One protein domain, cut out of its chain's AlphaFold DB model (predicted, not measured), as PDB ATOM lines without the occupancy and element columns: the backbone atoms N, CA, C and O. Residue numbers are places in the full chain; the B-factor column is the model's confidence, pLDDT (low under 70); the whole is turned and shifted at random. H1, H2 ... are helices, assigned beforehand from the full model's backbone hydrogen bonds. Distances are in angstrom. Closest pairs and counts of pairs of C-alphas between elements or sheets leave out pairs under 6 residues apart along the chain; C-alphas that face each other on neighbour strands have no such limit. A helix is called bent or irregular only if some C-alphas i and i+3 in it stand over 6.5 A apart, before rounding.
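Overview. This is residues 21 to 54 and 95 to 144 of the 144 residues of an uncharacterized protein of Corynespora cassiicola Philippines (UniProt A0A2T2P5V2). Two long helices, H1 and H2, run side by side in opposite directions as an elongated pair, and a shorter helix, H3, crosses at about a right angle over one side of the pair, starting beside residues 112 to 116 of H2 and passing near the bend of H1. Only the end of H3 and the last residues, 139 to 144, stick out from the body. The printed part has 84 residues with three named helices, H1, H2 and H3 in that order, and no named strand; its class is all helix. It is loose, with a radius of gyration of the C-alphas of 14.7 A, and spans 50 by 29 by 18 A.

Arrangement. The longest helix, H1, residues 22 to 52, is bent: C-alphas 31 and 34 are 7.0 A apart, although by its hydrogen bonds it was assigned as one helix. Its arms, H1a, residues 22 to 31, and H1b, residues 34 to 52, stand at a shallow tilt of 30 degrees. H1b touches H2, residues 95 to 123, with residues 44 to 52 alone; their closest C-alphas, those of Ala 51 and Ala 98, are 5.0 A apart. These two run opposite ways at a shallow tilt of 12 degrees. H1a and H2 only just touch, with 3 pairs of C-alphas within 8 A, the closest being those of Cys 25 and Cys 123 at 5.7 A; they run opposite ways at a shallow tilt of 18 degrees. H3, residues 130 to 141, touches H2 with residues 130 to 131 alone, and the closest C-alphas, those of Trp 116 and Ala 130, are 5.7 A apart. H3 is about perpendicular to H2, at 85 degrees. H1b and H3 are close but not clearly touching, with the C-alphas of Phe 34 and Phe 134 closest at 6.2 A, and stand about perpendicular at 87 degrees. H1a and H3 are also close but not clearly touching, the closest C-alphas being those of Gln 30 and Trp 137 at 7.8 A. In H1a, H1b, H2 and H3 every O i to N i+4 pair is within hydrogen-bond range.

Along the chain. H1a begins at C-alpha 22, at (-3.084, -10.073, -28.051), and measures 14.0 A from first to last C-alpha. H1b measures 26.9 A and ends at C-alpha 52, at (17.772, -42.596, -9.891). H2 measures 41.2 A from Glu 95 to Cys 123. H3 measures 16.8 A and ends at C-alpha 141, at (-2.821, -30.993, -25.022).

Size, cuts and confidence. The two C-alphas farthest apart, those of Pro 21 and Pro 54, are 50.4 A apart. Residues 55 to 94 are not printed, and C-alphas 54 and 95 are 10.4 A apart across this cut, which lies in the link from H1 to H2. The link from H2 to H3 is short, with 6 residues. The mean pLDDT of the printed part is 93.6, and residue 144, the chain's last, is under 70.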
ATOM      1  N   PRO A  21       0.091  -7.112 -30.164       90.31
ATOM      2  CA  PRO A  21      -1.304  -7.495 -30.336       90.31
ATOM      3  C   PRO A  21      -1.622  -8.805 -29.592       90.31
ATOM      4  O   PRO A  21      -0.861  -9.767 -29.737       90.31
ATOM      5  N   PRO A  22      -2.753  -8.897 -28.863       89.81
ATOM      6  CA  PRO A  22      -3.084 -10.073 -28.051       89.81
ATOM      7  C   PRO A  22      -3.014 -11.393 -28.827       89.81
ATOM      8  O   PRO A  22      -2.425 -12.358 -28.353       89.81
ATOM      9  N   ALA A  23      -3.500 -11.399 -30.073       93.06
ATOM     10  CA  ALA A  23      -3.456 -12.577 -30.937       93.06
ATOM     11  C   ALA A  23      -2.026 -13.078 -31.213       93.06
ATOM     12  O   ALA A  23      -1.798 -14.282 -31.243       93.06
ATOM     13  N   GLN A  24      -1.051 -12.176 -31.383       94.62
ATOM     14  CA  GLN A  24       0.351 -12.560 -31.598       94.62
ATOM     15  C   GLN A  24       0.989 -13.087 -30.311       94.62
ATOM     16  O   GLN A  24       1.771 -14.033 -30.345       94.62
ATOM     17  N   CYS A  25       0.635 -12.496 -29.171       93.75
ATOM     18  CA  CYS A  25       1.062 -12.984 -27.867       93.75
ATOM     19  C   CYS A  25       0.542 -14.388 -27.576       93.75
ATOM     20  O   CYS A  25       1.296 -15.230 -27.094       93.75
ATOM     21  N   ASP A  26      -0.728 -14.647 -27.864       93.56
ATOM     22  CA  ASP A  26      -1.309 -15.967 -27.663       93.56
ATOM     23  C   ASP A  26      -0.713 -16.985 -28.631       93.56
ATOM     24  O   ASP A  26      -0.361 -18.081 -28.203       93.56
ATOM     25  N   ASP A  27      -0.487 -16.610 -29.892       96.38
ATOM     26  CA  ASP A  27       0.187 -17.480 -30.856       96.38
ATOM     27  C   ASP A  27       1.609 -17.844 -30.400       96.38
ATOM     28  O   ASP A  27       1.973 -19.020 -30.375       96.38
ATOM     29  N   PHE A  28       2.382 -16.863 -29.920       96.19
ATOM     30  CA  PHE A  28       3.707 -17.103 -29.348       96.19
ATOM     31  C   PHE A  28       3.651 -18.040 -28.135       96.19
ATOM     32  O   PHE A  28       4.415 -19.008 -28.069       96.19
ATOM     33  N   LYS A  29       2.740 -17.792 -27.182       95.88
ATOM     34  CA  LYS A  29       2.576 -18.647 -25.995       95.88
ATOM     35  C   LYS A  29       2.276 -20.094 -26.400       95.88
ATOM     36  O   LYS A  29       2.940 -21.017 -25.938       95.88
ATOM     37  N   GLN A  30       1.304 -20.270 -27.293       96.38
ATOM     38  CA  GLN A  30       0.751 -21.568 -27.682       96.38
ATOM     39  C   GLN A  30       1.680 -22.377 -28.590       96.38
ATOM     40  O   GLN A  30       1.754 -23.596 -28.448       96.38
ATOM     41  N   ARG A  31       2.369 -21.721 -29.532       96.94
ATOM     42  CA  ARG A  31       3.172 -22.396 -30.564       96.94
ATOM     43  C   ARG A  31       4.661 -22.446 -30.270       96.94
ATOM     44  O   ARG A  31       5.348 -23.284 -30.844       96.94
ATOM     45  N   VAL A  32       5.166 -21.559 -29.415       97.31
ATOM     46  CA  VAL A  32       6.607 -21.438 -29.159       97.31
ATOM     47  C   VAL A  32       6.914 -21.642 -27.688       97.31
ATOM     48  O   VAL A  32       7.638 -22.576 -27.346       97.31
ATOM     49  N   LEU A  33       6.359 -20.803 -26.813       97.25
ATOM     50  CA  LEU A  33       6.759 -20.761 -25.410       97.25
ATOM     51  C   LEU A  33       6.441 -22.070 -24.681       97.25
ATOM     52  O   LEU A  33       7.354 -22.724 -24.178       97.25
ATOM     53  N   PHE A  34       5.167 -22.466 -24.648       97.75
ATOM     54  CA  PHE A  34       4.750 -23.656 -23.913       97.75
ATOM     55  C   PHE A  34       5.304 -24.957 -24.509       97.75
ATOM     56  O   PHE A  34       5.822 -25.758 -23.732       97.75
ATOM     57  N   PRO A  35       5.329 -25.164 -25.843       98.12
ATOM     58  CA  PRO A  35       6.019 -26.317 -26.420       98.12
ATOM     59  C   PRO A  35       7.501 -26.386 -26.030       98.12
ATOM     60  O   PRO A  35       7.991 -27.447 -25.653       98.12
ATOM     61  N   SER A  36       8.211 -25.253 -26.038       98.06
ATOM     62  CA  SER A  36       9.626 -25.218 -25.641       98.06
ATOM     63  C   SER A  36       9.817 -25.531 -24.154       98.06
ATOM     64  O   SER A  36      10.794 -26.168 -23.766       98.06
ATOM     65  N   TRP A  37       8.896 -25.086 -23.296       98.12
ATOM     66  CA  TRP A  37       8.912 -25.430 -21.872       98.12
ATOM     67  C   TRP A  37       8.623 -26.911 -21.636       98.12
ATOM     68  O   TRP A  37       9.274 -27.505 -20.782       98.12
ATOM     69  N   ALA A  38       7.707 -27.503 -22.406       97.75
ATOM     70  CA  ALA A  38       7.395 -28.927 -22.352       97.75
ATOM     71  C   ALA A  38       8.603 -29.783 -22.714       97.75
ATOM     72  O   ALA A  38       9.038 -30.569 -21.884       97.75
ATOM     73  N   VAL A  39       9.237 -29.528 -23.863       97.94
ATOM     74  CA  VAL A  39      10.434 -30.276 -24.282       97.94
ATOM     75  C   VAL A  39      11.542 -30.193 -23.229       97.94
ATOM     76  O   VAL A  39      12.172 -31.198 -22.907       97.94
ATOM     77  N   ARG A  40      11.774 -29.011 -22.645       97.38
ATOM     78  CA  ARG A  40      12.772 -28.862 -21.573       97.38
ATOM     79  C   ARG A  40      12.371 -29.612 -20.302       97.38
ATOM     80  O   ARG A  40      13.229 -30.231 -19.684       97.38
ATOM     81  N   SER A  41      11.091 -29.590 -19.931       97.50
ATOM     82  CA  SER A  41      10.556 -30.400 -18.830       97.50
ATOM     83  C   SER A  41      10.786 -31.893 -19.059       97.50
ATOM     84  O   SER A  41      11.311 -32.550 -18.167       97.50
ATOM     85  N   ASP A  42      10.485 -32.396 -20.254       97.38
ATOM     86  CA  ASP A  42      10.607 -33.815 -20.590       97.38
ATOM     87  C   ASP A  42      12.063 -34.294 -20.496       97.38
ATOM     88  O   ASP A  42      12.336 -35.361 -19.949       97.38
ATOM     89  N   VAL A  43      13.022 -33.479 -20.956       97.88
ATOM     90  CA  VAL A  43      14.457 -33.777 -20.812       97.88
ATOM     91  C   VAL A  43      14.870 -33.808 -19.338       97.88
ATOM     92  O   VAL A  43      15.570 -34.730 -18.919       97.88
ATOM     93  N   LEU A  44      14.430 -32.838 -18.530       97.62
ATOM     94  CA  LEU A  44      14.732 -32.811 -17.091       97.62
ATOM     95  C   LEU A  44      14.103 -33.995 -16.340       97.62
ATOM     96  O   LEU A  44      14.689 -34.497 -15.379       97.62
ATOM     97  N   ASP A  45      12.916 -34.436 -16.752       97.12
ATOM     98  CA  ASP A  45      12.225 -35.601 -16.195       97.12
ATOM     99  C   ASP A  45      12.924 -36.905 -16.587       97.12
ATOM    100  O   ASP A  45      13.206 -37.728 -15.715       97.12
ATOM    101  N   TYR A  46      13.315 -37.049 -17.853       97.12
ATOM    102  CA  TYR A  46      14.109 -38.182 -18.324       97.12
ATOM    103  C   TYR A  46      15.443 -38.295 -17.573       97.12
ATOM    104  O   TYR A  46      15.748 -39.342 -16.997       97.12
ATOM    105  N   CYS A  47      16.217 -37.210 -17.515       96.75
ATOM    106  CA  CYS A  47      17.512 -37.201 -16.842       96.75
ATOM    107  C   CYS A  47      17.385 -37.438 -15.330       96.75
ATOM    108  O   CYS A  47      18.242 -38.098 -14.747       96.75
ATOM    109  N   ALA A  48      16.315 -36.956 -14.687       96.06
ATOM    110  CA  ALA A  48      16.040 -37.276 -13.287       96.06
ATOM    111  C   ALA A  48      15.735 -38.770 -13.088       96.06
ATOM    112  O   ALA A  48      16.198 -39.353 -12.111       96.06
ATOM    113  N   GLY A  49      15.020 -39.400 -14.027       95.81
ATOM    114  CA  GLY A  49      14.822 -40.849 -14.041       95.81
ATOM    115  C   GLY A  49      16.150 -41.607 -14.110       95.81
ATOM    116  O   GLY A  49      16.417 -42.450 -13.253       95.81
ATOM    117  N   VAL A  50      17.021 -41.236 -15.056       95.31
ATOM    118  CA  VAL A  50      18.372 -41.815 -15.203       95.31
ATOM    119  C   VAL A  50      19.202 -41.632 -13.929       95.31
ATOM    120  O   VAL A  50      19.835 -42.575 -13.461       95.31
ATOM    121  N   ALA A  51      19.146 -40.456 -13.302       94.31
ATOM    122  CA  ALA A  51      19.866 -40.171 -12.060       94.31
ATOM    123  C   ALA A  51      19.444 -41.049 -10.868       94.31
ATOM    124  O   ALA A  51      20.172 -41.143  -9.887       94.31
ATOM    125  N   THR A  52      18.267 -41.679 -10.932       91.62
ATOM    126  CA  THR A  52      17.772 -42.596  -9.891       91.62
ATOM    127  C   THR A  52      17.898 -44.072 -10.267       91.62
ATOM    128  O   THR A  52      17.617 -44.937  -9.438       91.62
ATOM    129  N   SER A  53      18.317 -44.376 -11.498       90.88
ATOM    130  CA  SER A  53      18.542 -45.751 -11.945       90.88
ATOM    131  C   SER A  53      19.920 -46.274 -11.515       90.88
ATOM    132  O   SER A  53      20.859 -45.482 -11.421       90.88
ATOM    133  N   PRO A  54      20.071 -47.588 -11.256       86.94
ATOM    134  CA  PRO A  54      21.380 -48.195 -11.030       86.94
ATOM    135  C   PRO A  54      22.317 -47.969 -12.225       86.94
ATOM    136  O   PRO A  54      21.895 -48.149 -13.366       86.94
ATOM    137  N   GLU A  95      24.555 -39.862  -8.489       90.81
ATOM    138  CA  GLU A  95      24.394 -38.886  -7.409       90.81
ATOM    139  C   GLU A  95      24.753 -37.469  -7.870       90.81
ATOM    140  O   GLU A  95      23.949 -36.542  -7.702       90.81
ATOM    141  N   SER A  96      25.893 -37.307  -8.544       92.19
ATOM    142  CA  SER A  96      26.285 -36.024  -9.129       92.19
ATOM    143  C   SER A  96      25.282 -35.562 -10.193       92.19
ATOM    144  O   SER A  96      24.907 -34.386 -10.231       92.19
ATOM    145  N   LEU A  97      24.762 -36.479 -11.021       94.56
ATOM    146  CA  LEU A  97      23.686 -36.168 -11.966       94.56
ATOM    147  C   LEU A  97      22.397 -35.755 -11.239       94.56
ATOM    148  O   LEU A  97      21.744 -34.799 -11.654       94.56
ATOM    149  N   ALA A  98      22.035 -36.414 -10.137       95.12
ATOM    150  CA  ALA A  98      20.857 -36.059  -9.349       95.12
ATOM    151  C   ALA A  98      20.983 -34.650  -8.750       95.12
ATOM    152  O   ALA A  98      20.014 -33.885  -8.765       95.12
ATOM    153  N   MET A  99      22.172 -34.282  -8.259       94.81
ATOM    154  CA  MET A  99      22.480 -32.918  -7.817       94.81
ATOM    155  C   MET A  99      22.329 -31.908  -8.958       94.81
ATOM    156  O   MET A  99      21.659 -30.886  -8.786       94.81
ATOM    157  N   LEU A 100      22.877 -32.213 -10.138       96.38
ATOM    158  CA  LEU A 100      22.740 -31.357 -11.313       96.38
ATOM    159  C   LEU A 100      21.267 -31.168 -11.700       96.38
ATOM    160  O   LEU A 100      20.820 -30.038 -11.878       96.38
ATOM    161  N   MET A 101      20.476 -32.242 -11.745       96.81
ATOM    162  CA  MET A 101      19.053 -32.163 -12.089       96.81
ATOM    163  C   MET A 101      18.236 -31.346 -11.083       96.81
ATOM    164  O   MET A 101      17.309 -30.638 -11.484       96.81
ATOM    165  N   ARG A 102      18.576 -31.381  -9.786       96.12
ATOM    166  CA  ARG A 102      17.956 -30.496  -8.783       96.12
ATOM    167  C   ARG A 102      18.224 -29.022  -9.089       96.12
ATOM    168  O   ARG A 102      17.294 -28.214  -9.043       96.12
ATOM    169  N   ASN A 103      19.465 -28.688  -9.438       97.69
ATOM    170  CA  ASN A 103      19.854 -27.326  -9.795       97.69
ATOM    171  C   ASN A 103      19.164 -26.864 -11.082       97.69
ATOM    172  O   ASN A 103      18.561 -25.794 -11.098       97.69
ATOM    173  N   GLU A 104      19.165 -27.694 -12.125       97.88
ATOM    174  CA  GLU A 104      18.541 -27.357 -13.408       97.88
ATOM    175  C   GLU A 104      17.026 -27.145 -13.283       97.88
ATOM    176  O   GLU A 104      16.471 -26.228 -13.888       97.88
ATOM    177  N   ARG A 105      16.336 -27.901 -12.418       97.25
ATOM    178  CA  ARG A 105      14.915 -27.643 -12.114       97.25
ATOM    179  C   ARG A 105      14.695 -26.296 -11.426       97.25
ATOM    180  O   ARG A 105      13.727 -25.601 -11.742       97.25
ATOM    181  N   ALA A 106      15.569 -25.918 -10.495       97.31
ATOM    182  CA  ALA A 106      15.492 -24.618  -9.835       97.31
ATOM    183  C   ALA A 106      15.756 -23.470 -10.824       97.31
ATOM    184  O   ALA A 106      15.024 -22.477 -10.830       97.31
ATOM    185  N   VAL A 107      16.750 -23.630 -11.701       98.12
ATOM    186  CA  VAL A 107      17.064 -22.680 -12.775       98.12
ATOM    187  C   VAL A 107      15.890 -22.550 -13.744       98.12
ATOM    188  O   VAL A 107      15.453 -21.433 -14.018       98.12
ATOM    189  N   GLU A 108      15.310 -23.659 -14.204       97.69
ATOM    190  CA  GLU A 108      14.166 -23.639 -15.120       97.69
ATOM    191  C   GLU A 108      12.952 -22.933 -14.501       97.69
ATOM    192  O   GLU A 108      12.288 -22.151 -15.184       97.69
ATOM    193  N   LYS A 109      12.700 -23.109 -13.197       97.19
ATOM    194  CA  LYS A 109      11.661 -22.349 -12.484       97.19
ATOM    195  C   LYS A 109      11.916 -20.840 -12.558       97.19
ATOM    196  O   LYS A 109      11.018 -20.081 -12.919       97.19
ATOM    197  N   ILE A 110      13.147 -20.398 -12.284       97.44
ATOM    198  CA  ILE A 110      13.531 -18.979 -12.380       97.44
ATOM    199  C   ILE A 110      13.343 -18.468 -13.813       97.44
ATOM    200  O   ILE A 110      12.775 -17.391 -14.011       97.44
ATOM    201  N   ILE A 111      13.786 -19.239 -14.812       97.12
ATOM    202  CA  ILE A 111      13.644 -18.887 -16.227       97.12
ATOM    203  C   ILE A 111      12.169 -18.722 -16.588       97.12
ATOM    204  O   ILE A 111      11.821 -17.722 -17.217       97.12
ATOM    205  N   ARG A 112      11.286 -19.637 -16.172       96.69
ATOM    206  CA  ARG A 112       9.839 -19.540 -16.430       96.69
ATOM    207  C   ARG A 112       9.234 -18.302 -15.791       96.69
ATOM    208  O   ARG A 112       8.586 -17.531 -16.493       96.69
ATOM    209  N   THR A 113       9.513 -18.052 -14.509       95.81
ATOM    210  CA  THR A 113       9.027 -16.852 -13.809       95.81
ATOM    211  C   THR A 113       9.486 -15.568 -14.510       95.81
ATOM    212  O   THR A 113       8.685 -14.666 -14.756       95.81
ATOM    213  N   ARG A 114      10.771 -15.474 -14.880       95.81
ATOM    214  CA  ARG A 114      11.323 -14.288 -15.558       95.81
ATOM    215  C   ARG A 114      10.764 -14.113 -16.961       95.81
ATOM    216  O   ARG A 114      10.368 -13.008 -17.318       95.81
ATOM    217  N   THR A 115      10.690 -15.192 -17.728       95.75
ATOM    218  CA  THR A 115      10.122 -15.170 -19.079       95.75
ATOM    219  C   THR A 115       8.660 -14.739 -19.033       95.75
ATOM    220  O   THR A 115       8.255 -13.889 -19.816       95.75
ATOM    221  N   TRP A 116       7.886 -15.251 -18.073       95.44
ATOM    222  CA  TRP A 116       6.488 -14.871 -17.890       95.44
ATOM    223  C   TRP A 116       6.317 -13.398 -17.516       95.44
ATOM    224  O   TRP A 116       5.455 -12.737 -18.084       95.44
ATOM    225  N   SER A 117       7.180 -12.851 -16.651       92.75
ATOM    226  CA  SER A 117       7.204 -11.410 -16.344       92.75
ATOM    227  C   SER A 117       7.411 -10.570 -17.606       92.75
ATOM    228  O   SER A 117       6.631  -9.661 -17.880       92.75
ATOM    229  N   VAL A 118       8.421 -10.908 -18.415       92.06
ATOM    230  CA  VAL A 118       8.736 -10.181 -19.656       92.06
ATOM    231  C   VAL A 118       7.603 -10.302 -20.675       92.06
ATOM    232  O   VAL A 118       7.240  -9.321 -21.324       92.06
ATOM    233  N   VAL A 119       7.016 -11.493 -20.814       92.25
ATOM    234  CA  VAL A 119       5.851 -11.705 -21.679       92.25
ATOM    235  C   VAL A 119       4.668 -10.876 -21.176       92.25
ATOM    236  O   VAL A 119       4.052 -10.184 -21.979       92.25
ATOM    237  N   GLY A 120       4.389 -10.860 -19.871       91.31
ATOM    238  CA  GLY A 120       3.316 -10.063 -19.269       91.31
ATOM    239  C   GLY A 120       3.483  -8.556 -19.487       91.31
ATOM    240  O   GLY A 120       2.525  -7.874 -19.845       91.31
ATOM    241  N   GLU A 121       4.706  -8.030 -19.380       89.75
ATOM    242  CA  GLU A 121       5.009  -6.620 -19.676       89.75
ATOM    243  C   GLU A 121       4.689  -6.228 -21.130       89.75
ATOM    244  O   GLU A 121       4.339  -5.080 -21.405       89.75
ATOM    245  N   ARG A 122       4.803  -7.168 -22.077       89.19
ATOM    246  CA  ARG A 122       4.608  -6.917 -23.518       89.19
ATOM    247  C   ARG A 122       3.219  -7.289 -24.029       89.19
ATOM    248  O   ARG A 122       2.745  -6.675 -24.986       89.19
ATOM    249  N   CYS A 123       2.595  -8.281 -23.406       88.69
ATOM    250  CA  CYS A 123       1.344  -8.907 -23.827       88.69
ATOM    251  C   CYS A 123       0.139  -8.541 -22.956       88.69
ATOM    252  O   CYS A 123      -0.975  -8.963 -23.259       88.69
ATOM    253  N   GLY A 124       0.356  -7.766 -21.892       83.12
ATOM    254  CA  GLY A 124      -0.643  -7.486 -20.870       83.12
ATOM    255  C   GLY A 124      -0.473  -8.407 -19.663       83.12
ATOM    256  O   GLY A 124      -0.220  -9.605 -19.797       83.12
ATOM    257  N   LEU A 125      -0.600  -7.820 -18.472       72.06
ATOM    258  CA  LEU A 125      -0.479  -8.529 -17.203       72.06
ATOM    259  C   LEU A 125      -1.676  -9.464 -17.014       72.06
ATOM    260  O   LEU A 125      -2.826  -9.026 -17.014       72.06
ATOM    261  N   THR A 126      -1.395 -10.747 -16.813       76.94
ATOM    262  CA  THR A 126      -2.372 -11.734 -16.348       76.94
ATOM    263  C   THR A 126      -2.177 -11.959 -14.853       76.94
ATOM    264  O   THR A 126      -1.047 -11.947 -14.373       76.94
ATOM    265  N   SER A 127      -3.257 -12.210 -14.107       85.06
ATOM    266  CA  SER A 127      -3.160 -12.615 -12.694       85.06
ATOM    267  C   SER A 127      -2.625 -14.039 -12.510       85.06
ATOM    268  O   SER A 127      -2.296 -14.435 -11.399       85.06
ATOM    269  N   GLU A 128      -2.578 -14.810 -13.594       91.88
ATOM    270  CA  GLU A 128      -2.118 -16.193 -13.628       91.88
ATOM    271  C   GLU A 128      -0.587 -16.297 -13.553       91.88
ATOM    272  O   GLU A 128       0.133 -15.521 -14.194       91.88
ATOM    273  N   SER A 129      -0.098 -17.281 -12.791       93.50
ATOM    274  CA  SER A 129       1.327 -17.613 -12.702       93.50
ATOM    275  C   SER A 129       1.838 -18.359 -13.942       93.50
ATOM    276  O   SER A 129       1.070 -18.913 -14.730       93.50
ATOM    277  N   ALA A 130       3.162 -18.383 -14.127       94.06
ATOM    278  CA  ALA A 130       3.788 -19.083 -15.250       94.06
ATOM    279  C   ALA A 130       3.463 -20.585 -15.227       94.06
ATOM    280  O   ALA A 130       3.186 -21.192 -16.262       94.06
ATOM    281  N   GLU A 131       3.495 -21.170 -14.032       95.12
ATOM    282  CA  GLU A 131       3.204 -22.572 -13.769       95.12
ATOM    283  C   GLU A 131       1.735 -22.899 -14.047       95.12
ATOM    284  O   GLU A 131       1.467 -23.830 -14.800       95.12
ATOM    285  N   GLU A 132       0.789 -22.100 -13.545       95.88
ATOM    286  CA  GLU A 132      -0.643 -22.303 -13.812       95.88
ATOM    287  C   GLU A 132      -0.965 -22.255 -15.310       95.88
ATOM    288  O   GLU A 132      -1.642 -23.151 -15.825       95.88
ATOM    289  N   ALA A 133      -0.440 -21.252 -16.022       95.44
ATOM    290  CA  ALA A 133      -0.683 -21.093 -17.452       95.44
ATOM    291  C   ALA A 133      -0.136 -22.285 -18.249       95.44
ATOM    292  O   ALA A 133      -0.798 -22.811 -19.151       95.44
ATOM    293  N   PHE A 134       1.064 -22.740 -17.890       96.62
ATOM    294  CA  PHE A 134       1.697 -23.891 -18.514       96.62
ATOM    295  C   PHE A 134       0.971 -25.207 -18.198       96.62
ATOM    296  O   PHE A 134       0.795 -26.045 -19.086       96.62
ATOM    297  N   ASP A 135       0.493 -25.387 -16.969       96.25
ATOM    298  CA  ASP A 135      -0.248 -26.578 -16.546       96.25
ATOM    299  C   ASP A 135      -1.606 -26.672 -17.240       96.25
ATOM    300  O   ASP A 135      -1.982 -27.741 -17.732       96.25
ATOM    301  N   LYS A 136      -2.319 -25.546 -17.374       95.62
ATOM    302  CA  LYS A 136      -3.552 -25.481 -18.170       95.62
ATOM    303  C   LYS A 136      -3.295 -25.849 -19.625       95.62
ATOM    304  O   LYS A 136      -4.067 -26.619 -20.195       95.62
ATOM    305  N   TRP A 137      -2.216 -25.337 -20.219       96.44
ATOM    306  CA  TRP A 137      -1.835 -25.692 -21.584       96.44
ATOM    307  C   TRP A 137      -1.547 -27.193 -21.720       96.44
ATOM    308  O   TRP A 137      -2.104 -27.837 -22.611       96.44
ATOM    309  N   ARG A 138      -0.770 -27.790 -20.805       95.62
ATOM    310  CA  ARG A 138      -0.490 -29.238 -20.809       95.62
ATOM    311  C   ARG A 138      -1.764 -30.070 -20.683       95.62
ATOM    312  O   ARG A 138      -1.955 -31.021 -21.439       95.62
ATOM    313  N   ALA A 139      -2.670 -29.685 -19.785       96.06
ATOM    314  CA  ALA A 139      -3.951 -30.364 -19.606       96.06
ATOM    315  C   ALA A 139      -4.847 -30.290 -20.856       96.06
ATOM    316  O   ALA A 139      -5.633 -31.204 -21.103       96.06
ATOM    317  N   GLN A 140      -4.743 -29.220 -21.649       94.56
ATOM    318  CA  GLN A 140      -5.442 -29.104 -22.931       94.56
ATOM    319  C   GLN A 140      -4.823 -30.002 -24.005       94.56
ATOM    320  O   GLN A 140      -5.570 -30.634 -24.750       94.56
ATOM    321  N   GLN A 141      -3.490 -30.102 -24.067       92.56
ATOM    322  CA  GLN A 141      -2.821 -30.993 -25.022       92.56
ATOM    323  C   GLN A 141      -3.102 -32.469 -24.728       92.56
ATOM    324  O   GLN A 141      -3.322 -33.229 -25.657       92.56
ATOM    325  N   SER A 142      -3.188 -32.868 -23.455       83.81
ATOM    326  CA  SER A 142      -3.512 -34.253 -23.071       83.81
ATOM    327  C   SER A 142      -4.935 -34.697 -23.440       83.81
ATOM    328  O   SER A 142      -5.237 -35.886 -23.358       83.81
ATOM    329  N   LYS A 143      -5.836 -33.762 -23.763       76.81
ATOM    330  CA  LYS A 143      -7.229 -34.049 -24.147       76.81
ATOM    331  C   LYS A 143      -7.436 -34.098 -25.663       76.81
ATOM    332  O   LYS A 143      -8.555 -34.366 -26.094       76.81
ATOM    333  N   ARG A 144      -6.408 -33.766 -26.443       57.22
ATOM    334  CA  ARG A 144      -6.392 -33.899 -27.902       57.22
ATOM    335  C   ARG A 144      -5.803 -35.240 -28.296       57.22
ATOM    336  O   ARG A 144      -6.270 -35.754 -29.332       57.22
TER     337      ARG A 144